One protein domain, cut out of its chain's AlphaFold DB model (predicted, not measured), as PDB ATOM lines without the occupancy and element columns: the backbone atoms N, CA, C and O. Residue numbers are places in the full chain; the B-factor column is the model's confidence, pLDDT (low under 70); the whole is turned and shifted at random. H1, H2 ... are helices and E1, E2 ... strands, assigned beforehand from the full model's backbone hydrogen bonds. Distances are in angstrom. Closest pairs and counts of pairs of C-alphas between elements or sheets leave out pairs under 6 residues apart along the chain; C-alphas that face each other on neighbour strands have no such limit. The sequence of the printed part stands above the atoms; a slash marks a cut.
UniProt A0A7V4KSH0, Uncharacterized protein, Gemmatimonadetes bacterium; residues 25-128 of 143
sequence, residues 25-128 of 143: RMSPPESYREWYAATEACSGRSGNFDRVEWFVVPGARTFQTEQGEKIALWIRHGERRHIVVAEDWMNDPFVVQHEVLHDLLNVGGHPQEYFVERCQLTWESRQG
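AT A GLANCE: This is residues 25 to 128 of the 143 residues of an uncharacterized protein of Gemmatimonadetes bacterium (UniProt A0A7V4KSH0). A small, twisted sheet of three strands, E1, E5 and E4, has helix H2 packed on one face, and H2 forms the middle of the model. H1 packs across H2, while the short helices H3 and H4 lie beyond H2, away from the sheet; the small hairpin of E2 and E3 stands off the sheet on the side away from H2, with Phe 63 of E2 near Ala 86, where E5 ends. The printed part has 104 residues, with four named helices and five named strands in the order H1 E1 E2 E3 E4 E5 H2 H3 H4, and its class is mixed, helices and strands. The three-stranded sheet, in the order E1 E5 E4, is mixed, and the pair E2 and E3 is antiparallel. The whole is compact, with a radius of gyration of the C-alphas of 12.8 A and spans of 33 by 30 by 26 A.

HOW THE PARTS SIT: H1, residues 31 to 43, is not on the three-stranded sheet. E1, residues 52 to 57, is an edge strand of it. E2, residues 63 to 65, and E3, residues 68 to 70, form an antiparallel hairpin, with N 63 and O 70 within hydrogen-bond range at 2.8 A. E4, residues 72 to 77, and E5, residues 80 to 86, form a second antiparallel hairpin, with N 75 and O 82 at 2.8 A. E5 is parallel to E1, with N 55 and O 83 at 2.8 A. The closest C-alphas of E2 and E5 are those of Phe 63 and Ala 86, 6.8 A apart. H2, residues 93 to 105, is on the sheet at a height over the sheet of 9.2 A, over E5 and E4, and runs along the strands, at 19 degrees to E5 on the local plane: two layers, a helix on one face of a sheet. Its closest C-alphas to E4 are those of Glu 99 and Trp 74, 5.3 A apart. H1 and H2 touch, closest at the C-alphas of Thr 39 and Gln 97, 6.0 A, at a steep tilt of 54 degrees, the same way. H3, residues 112 to 118, only just touches H1, with 3 pairs of C-alphas within 8 A, made by residues 42 to 43 of H1 alone; the closest are those of Cys 42 and Arg 118, 5.7 A. H3 and H2 are close but not clearly touching, at 7.8 A between the C-alphas of Phe 115 and Leu 101. H4, residues 123 to 127, is close to H3 but not clearly touching, at 5.9 A between the C-alphas of Ser 125 and Val 116. Every O i to N i+4 pair is within hydrogen-bond range in H1, H2 and H4; in H3 1 of 3 is, and 0 of 4 O i to N i+3 pairs.

IN THESE COORDINATES: H1 begins at C-alpha 31, (56.615, 162.239, 35.721), and measures 18.3 A. E1 measures 16.4 A, E4 16.6 A and E5 20.0 A. H2 measures 17.9 A and ends at C-alpha 105, (65.163, 162.613, 16.832). H4 ends at C-alpha 127, (72.876, 178.716, 32.009).

THE WHOLE: The two C-alphas farthest apart are those of Gly 78 and Gly 128, 36.2 A. The printed part has no cut and no long link. The mean pLDDT of the printed part is 94.6, and residues 127 to 128 are under 70.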
ATOM      1  N   ARG A  25      67.275 147.623  35.092       98.06
ATOM      2  CA  ARG A  25      66.006 148.007  34.457       98.06
ATOM      3  C   ARG A  25      65.057 148.570  35.513       98.06
ATOM      4  O   ARG A  25      64.831 147.932  36.539       98.06
ATOM      5  N   MET A  26      64.448 149.713  35.222       97.44
ATOM      6  CA  MET A  26      63.461 150.353  36.085       97.44
ATOM      7  C   MET A  26      62.111 150.509  35.384       97.44
ATOM      8  O   MET A  26      62.026 150.579  34.158       97.44
ATOM      9  N   SER A  27      61.043 150.585  36.179       97.75
ATOM     10  CA  SER A  27      59.787 151.169  35.702       97.75
ATOM     11  C   SER A  27      59.930 152.689  35.771       97.75
ATOM     12  O   SER A  27      60.281 153.186  36.844       97.75
ATOM     13  N   PRO A  28      59.701 153.432  34.674       96.88
ATOM     14  CA  PRO A  28      59.849 154.879  34.707       96.88
ATOM     15  C   PRO A  28      58.805 155.501  35.654       96.88
ATOM     16  O   PRO A  28      57.646 155.070  35.639       96.88
ATOM     17  N   PRO A  29      59.179 156.509  36.462       97.44
ATOM     18  CA  PRO A  29      58.226 157.298  37.238       97.44
ATOM     19  C   PRO A  29      57.147 157.937  36.354       97.44
ATOM     20  O   PRO A  29      57.386 158.234  35.184       97.44
ATOM     21  N   GLU A  30      55.968 158.213  36.918       96.75
ATOM     22  CA  GLU A  30      54.855 158.838  36.178       96.75
ATOM     23  C   GLU A  30      55.252 160.178  35.537       96.75
ATOM     24  O   GLU A  30      54.895 160.440  34.387       96.75
ATOM     25  N   SER A  31      56.092 160.963  36.222       98.31
ATOM     26  CA  SER A  31      56.615 162.239  35.721       98.31
ATOM     27  C   SER A  31      57.346 162.115  34.381       98.31
ATOM     28  O   SER A  31      57.361 163.064  33.602       98.31
ATOM     29  N   TYR A  32      57.903 160.945  34.047       98.62
ATOM     30  CA  TYR A  32      58.612 160.755  32.782       98.62
ATOM     31  C   TYR A  32      57.660 160.840  31.591       98.62
ATOM     32  O   TYR A  32      58.075 161.282  30.525       98.62
ATOM     33  N   ARG A  33      56.384 160.461  31.751       98.50
ATOM     34  CA  ARG A  33      55.388 160.615  30.680       98.50
ATOM     35  C   ARG A  33      55.091 162.086  30.411       98.50
ATOM     36  O   ARG A  33      54.993 162.482  29.253       98.50
ATOM     37  N   GLU A  34      54.998 162.895  31.464       98.50
ATOM     38  CA  GLU A  34      54.810 164.346  31.349       98.50
ATOM     39  C   GLU A  34      56.013 165.003  30.663       98.50
ATOM     40  O   GLU A  34      55.854 165.809  29.748       98.50
ATOM     41  N   TRP A  35      57.227 164.614  31.055       98.69
ATOM     42  CA  TRP A  35      58.471 165.114  30.470       98.69
ATOM     43  C   TRP A  35      58.651 164.668  29.017       98.69
ATOM     44  O   TRP A  35      59.097 165.453  28.179       98.69
ATOM     45  N   TYR A  36      58.242 163.443  28.681       98.75
ATOM     46  CA  TYR A  36      58.231 162.966  27.301       98.75
ATOM     47  C   TYR A  36      57.301 163.817  26.436       98.75
ATOM     48  O   TYR A  36      57.739 164.359  25.424       98.75
ATOM     49  N   ALA A  37      56.060 164.032  26.883       98.69
ATOM     50  CA  ALA A  37      55.092 164.867  26.176       98.69
ATOM     51  C   ALA A  37      55.565 166.327  26.025       98.69
ATOM     52  O   ALA A  37      55.368 166.945  24.978       98.69
ATOM     53  N   ALA A  38      56.233 166.887  27.040       98.62
ATOM     54  CA  ALA A  38      56.836 168.219  26.949       98.62
ATOM     55  C   ALA A  38      57.959 168.275  25.896       98.62
ATOM     56  O   ALA A  38      58.053 169.242  25.132       98.62
ATOM     57  N   THR A  39      58.764 167.213  25.801       98.81
ATOM     58  CA  THR A  39      59.833 167.098  24.799       98.81
ATOM     59  C   THR A  39      59.263 166.950  23.385       98.81
ATOM     60  O   THR A  39      59.757 167.575  22.443       98.81
ATOM     61  N   GLU A  40      58.180 166.188  23.214       98.81
ATOM     62  CA  GLU A  40      57.437 166.118  21.949       98.81
ATOM     63  C   GLU A  40      56.925 167.504  21.532       98.81
ATOM     64  O   GLU A  40      57.106 167.927  20.386       98.81
ATOM     65  N   ALA A  41      56.360 168.260  22.480       98.81
ATOM     66  CA  ALA A  41      55.822 169.590  22.225       98.81
ATOM     67  C   ALA A  41      56.893 170.595  21.758       98.81
ATOM     68  O   ALA A  41      56.671 171.298  20.770       98.81
ATOM     69  N   CYS A  42      58.062 170.664  22.411       98.50
ATOM     70  CA  CYS A  42      59.123 171.593  21.991       98.50
ATOM     71  C   CYS A  42      59.792 171.153  20.676       98.50
ATOM     72  O   CYS A  42      60.057 171.967  19.781       98.50
ATOM     73  N   SER A  43      60.029 169.851  20.510       98.56
ATOM     74  CA  SER A  43      60.718 169.318  19.332       98.56
ATOM     75  C   SER A  43      59.833 169.312  18.085       98.56
ATOM     76  O   SER A  43      60.346 169.373  16.968       98.56
ATOM     77  N   GLY A  44      58.506 169.269  18.249       98.50
ATOM     78  CA  GLY A  44      57.570 169.021  17.152       98.50
ATOM     79  C   GLY A  44      57.684 167.600  16.588       98.50
ATOM     80  O   GLY A  44      57.302 167.364  15.440       98.50
ATOM     81  N   ARG A  45      58.255 166.667  17.358       98.56
ATOM     82  CA  ARG A  45      58.383 165.245  17.028       98.56
ATOM     83  C   ARG A  45      57.489 164.433  17.951       98.56
ATOM     84  O   ARG A  45      57.219 164.847  19.068       98.56
ATOM     85  N   SER A  46      57.054 163.275  17.473       98.19
ATOM     86  CA  SER A  46      56.277 162.326  18.269       98.19
ATOM     87  C   SER A  46      57.005 160.996  18.344       98.19
ATOM     88  O   SER A  46      57.675 160.599  17.386       98.19
ATOM     89  N   GLY A  47      56.841 160.304  19.458       96.50
ATOM     90  CA  GLY A  47      57.434 159.005  19.710       96.50
ATOM     91  C   GLY A  47      56.476 158.061  20.420       96.50
ATOM     92  O   GLY A  47      55.272 158.294  20.516       96.50
ATOM     93  N   ASN A  48      57.014 156.934  20.872       96.69
ATOM     94  CA  ASN A  48      56.264 155.961  21.652       96.69
ATOM     95  C   ASN A  48      57.009 155.728  22.962       96.69
ATOM     96  O   ASN A  48      57.959 154.948  23.001       96.69
ATOM     97  N   PHE A  49      56.535 156.383  24.020       97.94
ATOM     98  CA  PHE A  49      57.078 156.253  25.368       97.94
ATOM     99  C   PHE A  49      57.242 154.789  25.802       97.94
ATOM    100  O   PHE A  49      58.268 154.418  26.363       97.94
ATOM    101  N   ASP A  50      56.260 153.935  25.493       96.94
ATOM    102  CA  ASP A  50      56.245 152.537  25.934       96.94
ATOM    103  C   ASP A  50      57.246 151.653  25.164       96.94
ATOM    104  O   ASP A  50      57.475 150.503  25.537       96.94
ATOM    105  N   ARG A  51      57.863 152.170  24.089       95.81
ATOM    106  CA  ARG A  51      58.955 151.493  23.368       95.81
ATOM    107  C   ARG A  51      60.320 151.728  24.021       95.81
ATOM    108  O   ARG A  51      61.262 150.996  23.713       95.81
ATOM    109  N   VAL A  52      60.440 152.743  24.877       97.94
ATOM    110  CA  VAL A  52      61.684 153.059  25.578       97.94
ATOM    111  C   VAL A  52      61.844 152.128  26.773       97.94
ATOM    112  O   VAL A  52      60.968 152.021  27.632       97.94
ATOM    113  N   GLU A  53      62.984 151.453  26.843       98.19
ATOM    114  CA  GLU A  53      63.375 150.658  27.997       98.19
ATOM    115  C   GLU A  53      64.244 151.501  28.933       98.19
ATOM    116  O   GLU A  53      65.304 151.997  28.549       98.19
ATOM    117  N   TRP A  54      63.803 151.661  30.174       98.50
ATOM    118  CA  TRP A  54      64.428 152.567  31.130       98.50
ATOM    119  C   TRP A  54      65.350 151.819  32.086       98.50
ATOM    120  O   TRP A  54      64.991 150.765  32.618       98.50
ATOM    121  N   PHE A  55      66.528 152.383  32.325       98.56
ATOM    122  CA  PHE A  55      67.538 151.845  33.224       98.56
ATOM    123  C   PHE A  55      68.053 152.937  34.155       98.56
ATOM    124  O   PHE A  55      68.140 154.106  33.782       98.56
ATOM    125  N   VAL A  56      68.435 152.526  35.358       98.50
ATOM    126  CA  VAL A  56      69.098 153.374  36.346       98.50
ATOM    127  C   VAL A  56      70.417 152.739  36.757       98.50
ATOM    128  O   VAL A  56      70.492 151.517  36.854       98.50
ATOM    129  N   VAL A  57      71.446 153.542  37.018       98.25
ATOM    130  CA  VAL A  57      72.661 153.086  37.712       98.25
ATOM    131  C   VAL A  57      72.513 153.439  39.201       98.25
ATOM    132  O   VAL A  57      72.608 154.623  39.538       98.25
ATOM    133  N   PRO A  58      72.230 152.466  40.092       98.25
ATOM    134  CA  PRO A  58      71.922 152.743  41.499       98.25
ATOM    135  C   PRO A  58      73.115 153.329  42.261       98.25
ATOM    136  O   PRO A  58      74.254 152.908  42.055       98.25
ATOM    137  N   GLY A  59      72.861 154.268  43.174       97.31
ATOM    138  CA  GLY A  59      73.870 154.904  44.026       97.31
ATOM    139  C   GLY A  59      74.908 155.749  43.283       97.31
ATOM    140  O   GLY A  59      75.940 156.091  43.863       97.31
ATOM    141  N   ALA A  60      74.674 156.049  42.005       96.25
ATOM    142  CA  ALA A  60      75.634 156.719  41.145       96.25
ATOM    143  C   ALA A  60      75.242 158.172  40.858       96.25
ATOM    144  O   ALA A  60      74.085 158.490  40.584       96.25
ATOM    145  N   ARG A  61      76.263 159.036  40.836       95.69
ATOM    146  CA  ARG A  61      76.183 160.408  40.313       95.69
ATOM    147  C   ARG A  61      76.530 160.484  38.826       95.69
ATOM    148  O   ARG A  61      75.987 161.319  38.107       95.69
ATOM    149  N   THR A  62      77.455 159.633  38.404       95.94
ATOM    150  CA  THR A  62      77.957 159.453  37.041       95.94
ATOM    151  C   THR A  62      78.238 157.965  36.818       95.94
ATOM    152  O   THR A  62      78.372 157.208  37.782       95.94
ATOM    153  N   PHE A  63      78.345 157.531  35.566       94.50
ATOM    154  CA  PHE A  63      78.785 156.186  35.198       94.50
ATOM    155  C   PHE A  63      79.735 156.229  33.999       94.50
ATOM    156  O   PHE A  63      79.709 157.160  33.196       94.50
ATOM    157  N   GLN A  64      80.610 155.229  33.899       92.06
ATOM    158  CA  GLN A  64      81.584 155.132  32.812       92.06
ATOM    159  C   GLN A  64      80.959 154.480  31.577       92.06
ATOM    160  O   GLN A  64      80.208 153.513  31.684       92.06
ATOM    161  N   THR A  65      81.304 155.022  30.414       89.56
ATOM    162  CA  THR A  65      80.877 154.589  29.079       89.56
ATOM    163  C   THR A  65      82.123 154.500  28.191       89.56
ATOM    164  O   THR A  65      83.172 155.061  28.522       89.56
ATOM    165  N   GLU A  66      82.044 153.835  27.042       85.94
ATOM    166  CA  GLU A  66      83.106 153.841  26.027       85.94
ATOM    167  C   GLU A  66      83.409 155.266  25.528       85.94
ATOM    168  O   GLU A  66      84.514 155.552  25.068       85.94
ATOM    169  N   GLN A  67      82.441 156.176  25.668       82.44
ATOM    170  CA  GLN A  67      82.524 157.586  25.284       82.44
ATOM    171  C   GLN A  67      82.900 158.517  26.452       82.44
ATOM    172  O   GLN A  67      82.856 159.740  26.301       82.44
ATOM    173  N   GLY A  68      83.282 157.959  27.606       88.00
ATOM    174  CA  GLY A  68      83.703 158.695  28.799       88.00
ATOM    175  C   GLY A  68      82.681 158.679  29.935       88.00
ATOM    176  O   GLY A  68      81.755 157.874  29.966       88.00
ATOM    177  N   GLU A  69      82.863 159.559  30.912       93.19
ATOM    178  CA  GLU A  69      81.957 159.656  32.055       93.19
ATOM    179  C   GLU A  69      80.655 160.376  31.679       93.19
ATOM    180  O   GLU A  69      80.695 161.490  31.150       93.19
ATOM    181  N   LYS A  70      79.510 159.754  31.988       93.75
ATOM    182  CA  LYS A  70      78.171 160.271  31.684       93.75
ATOM    183  C   LYS A  70      77.280 160.364  32.916       93.75
ATOM    184  O   LYS A  70      77.480 159.646  33.895       93.75
ATOM    185  N   ILE A  71      76.258 161.217  32.858       96.31
ATOM    186  CA  ILE A  71      75.162 161.234  33.852       96.31
ATOM    187  C   ILE A  71      73.902 160.510  33.368       96.31
ATOM    188  O   ILE A  71      73.109 160.036  34.179       96.31
ATOM    189  N   ALA A  72      73.704 160.437  32.056       96.50
ATOM    190  CA  ALA A  72      72.615 159.746  31.389       96.50
ATOM    191  C   ALA A  72      73.061 159.401  29.963       96.50
ATOM    192  O   ALA A  72      74.064 159.935  29.505       96.50
ATOM    193  N   LEU A  73      72.388 158.455  29.313       95.75
ATOM    194  CA  LEU A  73      72.734 158.025  27.961       95.75
ATOM    195  C   LEU A  73      71.530 157.385  27.260       95.75
ATOM    196  O   LEU A  73      70.982 156.384  27.733       95.75
ATOM    197  N   TRP A  74      71.164 157.907  26.094       96.62
ATOM    198  CA  TRP A  74      70.318 157.220  25.121       96.62
ATOM    199  C   TRP A  74      71.136 156.224  24.292       96.62
ATOM    200  O   TRP A  74      72.184 156.565  23.758       96.62
ATOM    201  N   ILE A  75      70.640 154.995  24.141       95.06
ATOM    202  CA  ILE A  75      71.287 153.895  23.410       95.06
ATOM    203  C   ILE A  75      70.315 153.295  22.399       95.06
ATOM    204  O   ILE A  75      69.156 152.990  22.713       95.06
ATOM    205  N   ARG A  76      70.817 152.985  21.196       91.62
ATOM    206  CA  ARG A  76      70.031 152.349  20.134       91.62
ATOM    207  C   ARG A  76      70.634 151.027  19.662       91.62
ATOM    208  O   ARG A  76      71.644 151.007  18.968       91.62
ATOM    209  N   HIS A  77      69.920 149.922  19.887       88.50
ATOM    210  CA  HIS A  77      70.266 148.601  19.337       88.50
ATOM    211  C   HIS A  77      69.180 148.103  18.386       88.50
ATOM    212  O   HIS A  77      68.163 147.546  18.806       88.50
ATOM    213  N   GLY A  78      69.382 148.325  17.084       86.62
ATOM    214  CA  GLY A  78      68.366 148.044  16.071       86.62
ATOM    215  C   GLY A  78      67.067 148.797  16.377       86.62
ATOM    216  O   GLY A  78      67.015 150.024  16.392       86.62
ATOM    217  N   GLU A  79      65.990 148.074  16.643       86.50
ATOM    218  CA  GLU A  79      64.706 148.686  16.994       86.50
ATOM    219  C   GLU A  79      64.552 149.038  18.475       86.50
ATOM    220  O   GLU A  79      63.655 149.802  18.823       86.50
ATOM    221  N   ARG A  80      65.427 148.537  19.347       90.50
ATOM    222  CA  ARG A  80      65.352 148.832  20.779       90.50
ATOM    223  C   ARG A  80      65.871 150.237  21.069       90.50
ATOM    224  O   ARG A  80      66.782 150.722  20.388       90.50
ATOM    225  N   ARG A  81      65.254 150.883  22.054       95.06
ATOM    226  CA  ARG A  81      65.589 152.212  22.569       95.06
ATOM    227  C   ARG A  81      65.789 152.063  24.062       95.06
ATOM    228  O   ARG A  81      64.874 151.592  24.730       95.06
ATOM    229  N   HIS A  82      66.965 152.406  24.559       97.50
ATOM    230  CA  HIS A  82      67.239 152.361  25.988       97.50
ATOM    231  C   HIS A  82      67.652 153.750  26.450       97.50
ATOM    232  O   HIS A  82      68.377 154.438  25.737       97.50
ATOM    233  N   ILE A  83      67.196 154.147  27.632       97.94
ATOM    234  CA  ILE A  83      67.693 155.339  28.317       97.94
ATOM    235  C   ILE A  83      68.222 154.890  29.671       97.94
ATOM    236  O   ILE A  83      67.498 154.266  30.450       97.94
ATOM    237  N   VAL A  84      69.493 155.182  29.922       98.00
ATOM    238  CA  VAL A  84      70.190 154.907  31.178       98.00
ATOM    239  C   VAL A  84      70.380 156.227  31.911       98.00
ATOM    240  O   VAL A  84      70.809 157.197  31.297       98.00
ATOM    241  N   VAL A  85      70.077 156.284  33.208       98.19
ATOM    242  CA  VAL A  85      70.238 157.498  34.028       98.19
ATOM    243  C   VAL A  85      70.966 157.153  35.329       98.19
ATOM    244  O   VAL A  85      70.666 156.145  35.964       98.19
ATOM    245  N   ALA A  86      71.927 157.969  35.751       98.25
ATOM    246  CA  ALA A  86      72.509 157.873  37.088       98.25
ATOM    247  C   ALA A  86      71.452 158.232  38.152       98.25
ATOM    248  O   ALA A  86      70.703 159.194  37.975       98.25
ATOM    249  N   GLU A  87      71.369 157.475  39.250       98.06
ATOM    250  CA  GLU A  87      70.289 157.613  40.243       98.06
ATOM    251  C   GLU A  87      70.135 159.041  40.800       98.06
ATOM    252  O   GLU A  87      69.007 159.526  40.903       98.06
ATOM    253  N   ASP A  88      71.234 159.766  41.045       97.88
ATOM    254  CA  ASP A  88      71.202 161.162  41.523       97.88
ATOM    255  C   ASP A  88      70.420 162.117  40.596       97.88
ATOM    256  O   ASP A  88      69.952 163.172  41.034       97.88
ATOM    257  N   TRP A  89      70.275 161.764  39.316       97.38
ATOM    258  CA  TRP A  89      69.661 162.594  38.277       97.38
ATOM    259  C   TRP A  89      68.297 162.089  37.818       97.38
ATOM    260  O   TRP A  89      67.642 162.757  37.018       97.38
ATOM    261  N   MET A  90      67.818 160.955  38.338       96.25
ATOM    262  CA  MET A  90      66.568 160.346  37.871       96.25
ATOM    263  C   MET A  90      65.338 161.247  38.067       96.25
ATOM    264  O   MET A  90      64.322 161.039  37.410       96.25
ATOM    265  N   ASN A  91      65.423 162.241  38.958       96.94
ATOM    266  CA  ASN A  91      64.363 163.209  39.242       96.94
ATOM    267  C   ASN A  91      64.638 164.611  38.658       96.94
ATOM    268  O   ASN A  91      63.911 165.549  38.989       96.94
ATOM    269  N   ASP A  92      65.664 164.785  37.814       96.88
ATOM    270  CA  ASP A  92      65.905 166.044  37.100       96.88
ATOM    271  C   ASP A  92      65.237 165.997  35.707       96.88
ATOM    272  O   ASP A  92      65.709 165.277  34.819       96.88
ATOM    273  N   PRO A  93      64.165 166.781  35.468       96.50
ATOM    274  CA  PRO A  93      63.468 166.783  34.186       96.50
ATOM    275  C   PRO A  93      64.369 167.213  33.030       96.50
ATOM    276  O   PRO A  93      64.126 166.814  31.898       96.50
ATOM    277  N   PHE A  94      65.386 168.038  33.267       96.25
ATOM    278  CA  PHE A  94      66.279 168.490  32.207       96.25
ATOM    279  C   PHE A  94      67.124 167.336  31.660       96.25
ATOM    280  O   PHE A  94      67.259 167.206  30.446       96.25
ATOM    281  N   VAL A  95      67.636 166.471  32.542       97.12
ATOM    282  CA  VAL A  95      68.458 165.321  32.145       97.12
ATOM    283  C   VAL A  95      67.626 164.289  31.397       97.12
ATOM    284  O   VAL A  95      68.009 163.839  30.323       97.12
ATOM    285  N   VAL A  96      66.441 163.964  31.910       98.12
ATOM    286  CA  VAL A  96      65.579 162.968  31.264       98.12
ATOM    287  C   VAL A  96      65.065 163.463  29.913       98.12
ATOM    288  O   VAL A  96      65.087 162.712  28.941       98.12
ATOM    289  N   GLN A  97      64.646 164.729  29.814       98.50
ATOM    290  CA  GLN A  97      64.193 165.297  28.540       98.50
ATOM    291  C   GLN A  97      65.316 165.351  27.498       98.50
ATOM    292  O   GLN A  97      65.037 165.167  26.316       98.50
ATOM    293  N   HIS A  98      66.574 165.562  27.909       98.06
ATOM    294  CA  HIS A  98      67.725 165.512  27.005       98.06
ATOM    295  C   HIS A  98      67.822 164.156  26.290       98.06
ATOM    296  O   HIS A  98      67.847 164.104  25.058       98.06
ATOM    297  N   GLU A  99      67.777 163.057  27.046       98.00
ATOM    298  CA  GLU A  99      67.836 161.706  26.476       98.00
ATOM    299  C   GLU A  99      66.580 161.344  25.677       98.00
ATOM    300  O   GLU A  99      66.653 160.671  24.647       98.00
ATOM    301  N   VAL A 100      65.412 161.830  26.102       98.50
ATOM    302  CA  VAL A 100      64.183 161.690  25.311       98.50
ATOM    303  C   VAL A 100      64.307 162.417  23.974       98.50
ATOM    304  O   VAL A 100      63.843 161.905  22.957       98.50
ATOM    305  N   LEU A 101      64.942 163.589  23.928       98.44
ATOM    306  CA  LEU A 101      65.111 164.318  22.675       98.44
ATOM    307  C   LEU A 101      66.016 163.553  21.699       98.44
ATOM    308  O   LEU A 101      65.715 163.507  20.503       98.44
ATOM    309  N   HIS A 102      67.064 162.891  22.199       97.62
ATOM    310  CA  HIS A 102      67.849 161.948  21.399       97.62
ATOM    311  C   HIS A 102      66.989 160.813  20.829       97.62
ATOM    312  O   HIS A 102      67.099 160.507  19.639       97.62
ATOM    313  N   ASP A 103      66.091 160.239  21.635       97.75
ATOM    314  CA  ASP A 103      65.161 159.194  21.192       97.75
ATOM    315  C   ASP A 103      64.206 159.673  20.092       97.75
ATOM    316  O   ASP A 103      64.116 159.045  19.032       97.75
ATOM    317  N   LEU A 104      63.544 160.813  20.310       98.12
ATOM    318  CA  LEU A 104      62.569 161.395  19.383       98.12
ATOM    319  C   LEU A 104      63.188 161.768  18.033       98.12
ATOM    320  O   LEU A 104      62.555 161.611  16.986       98.12
ATOM    321  N   LEU A 105      64.423 162.272  18.046       96.81
ATOM    322  CA  LEU A 105      65.163 162.613  16.832       96.81
ATOM    323  C   LEU A 105      65.875 161.407  16.221       96.81
ATOM    324  O   LEU A 105      66.264 161.456  15.054       96.81
ATOM    325  N   ASN A 106      66.033 160.334  16.998       94.75
ATOM    326  CA  ASN A 106      66.810 159.156  16.650       94.75
ATOM    327  C   ASN A 106      68.210 159.554  16.138       94.75
ATOM    328  O   ASN A 106      68.628 159.125  15.062       94.75
ATOM    329  N   VAL A 107      68.903 160.407  16.899       92.31
ATOM    330  CA  VAL A 107      70.240 160.920  16.572       92.31
ATOM    331  C   VAL A 107      71.099 160.998  17.830       92.31
ATOM    332  O   VAL A 107      70.642 161.485  18.857       92.31
ATOM    333  N   GLY A 108      72.350 160.538  17.757       90.50
ATOM    334  CA  GLY A 108      73.291 160.616  18.888       90.50
ATOM    335  C   GLY A 108      73.921 161.994  19.116       90.50
ATOM    336  O   GLY A 108      74.472 162.248  20.176       90.50
ATOM    337  N   GLY A 109      73.872 162.881  18.122       90.31
ATOM    338  CA  GLY A 109      74.386 164.247  18.244       90.31
ATOM    339  C   GLY A 109      73.365 165.220  18.831       90.31
ATOM    340  O   GLY A 109      72.201 164.874  19.027       90.31
ATOM    341  N   HIS A 110      73.782 166.475  19.004       94.19
ATOM    342  CA  HIS A 110      72.938 167.578  19.477       94.19
ATOM    343  C   HIS A 110      72.648 168.600  18.362       94.19
ATOM    344  O   HIS A 110      73.256 169.672  18.354       94.19
ATOM    345  N   PRO A 111      71.767 168.319  17.377       95.31
ATOM    346  CA  PRO A 111      71.459 169.299  16.341       95.31
ATOM    347  C   PRO A 111      70.961 170.616  16.947       95.31
ATOM    348  O   PRO A 111      70.008 170.624  17.733       95.31
ATOM    349  N   GLN A 112      71.595 171.720  16.545       94.38
ATOM    350  CA  GLN A 112      71.380 173.052  17.117       94.38
ATOM    351  C   GLN A 112      69.902 173.468  17.135       94.38
ATOM    352  O   GLN A 112      69.423 173.938  18.167       94.38
ATOM    353  N   GLU A 113      69.174 173.230  16.037       95.81
ATOM    354  CA  GLU A 113      67.739 173.533  15.928       95.81
ATOM    355  C   GLU A 113      66.956 172.974  17.127       95.81
ATOM    356  O   GLU A 113      66.141 173.664  17.732       95.81
ATOM    357  N   TYR A 114      67.207 171.727  17.519       97.12
ATOM    358  CA  TYR A 114      66.400 171.067  18.541       97.12
ATOM    359  C   TYR A 114      66.944 171.306  19.946       97.12
ATOM    360  O   TYR A 114      66.196 171.733  20.825       97.12
ATOM    361  N   PHE A 115      68.238 171.063  20.164       95.38
ATOM    362  CA  PHE A 115      68.823 171.097  21.504       95.38
ATOM    363  C   PHE A 115      69.066 172.516  22.023       95.38
ATOM    364  O   PHE A 115      68.971 172.728  23.227       95.38
ATOM    365  N   VAL A 116      69.324 173.491  21.146       93.25
ATOM    366  CA  VAL A 116      69.632 174.873  21.551       93.25
ATOM    367  C   VAL A 116      68.448 175.801  21.314       93.25
ATOM    368  O   VAL A 116      68.082 176.558  22.207       93.25
ATOM    369  N   GLU A 117      67.835 175.758  20.130       93.75
ATOM    370  CA  GLU A 117      66.846 176.772  19.738       93.75
ATOM    371  C   GLU A 117      65.433 176.432  20.219       93.75
ATOM    372  O   GLU A 117      64.756 177.285  20.791       93.75
ATOM    373  N   ARG A 118      64.986 175.187  20.016       96.44
ATOM    374  CA  ARG A 118      63.604 174.776  20.313       96.44
ATOM    375  C   ARG A 118      63.395 174.299  21.744       96.44
ATOM    376  O   ARG A 118      62.488 174.780  22.413       96.44
ATOM    377  N   CYS A 119      64.194 173.331  22.192       96.50
ATOM    378  CA  CYS A 119      63.997 172.674  23.485       96.50
ATOM    379  C   CYS A 119      64.943 173.180  24.578       96.50
ATOM    380  O   CYS A 119      64.645 172.992  25.751       96.50
ATOM    381  N   GLN A 120      66.055 173.838  24.215       95.25
ATOM    382  CA  GLN A 120      67.018 174.410  25.170       95.25
ATOM    383  C   GLN A 120      67.544 173.384  26.197       95.25
ATOM    384  O   GLN A 120      67.743 173.702  27.372       95.25
ATOM    385  N   LEU A 121      67.805 172.158  25.742       94.00
ATOM    386  CA  LEU A 121      68.235 171.020  26.554       94.00
ATOM    387  C   LEU A 121      69.763 170.835  26.590       94.00
ATOM    388  O   LEU A 121      70.232 169.733  26.837       94.00
ATOM    389  N   THR A 122      70.563 171.884  26.375       91.62
ATOM    390  CA  THR A 122      72.010 171.859  26.670       91.62
ATOM    391  C   THR A 122      72.338 172.659  27.928       91.62
ATOM    392  O   THR A 122      71.574 173.519  28.380       91.62
ATOM    393  N   TRP A 123      73.476 172.362  28.560       85.06
ATOM    394  CA  TRP A 123      73.891 173.083  29.767       85.06
ATOM    395  C   TRP A 123      74.116 174.570  29.488       85.06
ATOM    396  O   TRP A 123      73.855 175.405  30.355       85.06
ATOM    397  N   GLU A 124      74.578 174.899  28.284       83.88
ATOM    398  CA  GLU A 124      74.809 176.256  27.798       83.88
ATOM    399  C   GLU A 124      73.490 177.002  27.588       83.88
ATOM    400  O   GLU A 124      73.369 178.154  28.007       83.88
ATOM    401  N   SER A 125      72.476 176.355  27.000       79.25
ATOM    402  CA  SER A 125      71.157 176.974  26.843       79.25
ATOM    403  C   SER A 125      70.467 177.191  28.192       79.25
ATOM    404  O   SER A 125      69.786 178.197  28.368       79.25
ATOM    405  N   ARG A 126      70.698 176.309  29.177       72.00
ATOM    406  CA  ARG A 126      70.141 176.426  30.539       72.00
ATOM    407  C   ARG A 126      70.811 177.510  31.388       72.00
ATOM    408  O   ARG A 126      70.142 178.144  32.198       72.00
ATOM    409  N   GLN A 127      72.121 177.715  31.239       64.50
ATOM    410  CA  GLN A 127      72.876 178.716  32.009       64.50
ATOM    411  C   GLN A 127      72.780 180.134  31.419       64.50
ATOM    412  O   GLN A 127      73.244 181.085  32.044       64.50
ATOM    413  N   GLY A 128      72.138 180.286  30.255       48.94
ATOM    414  CA  GLY A 128      72.199 181.503  29.456       48.94
ATOM    415  C   GLY A 128      73.570 181.593  28.790       48.94
ATOM    416  O   GLY A 128      74.580 181.756  29.468       48.94
TER     417      GLY A 128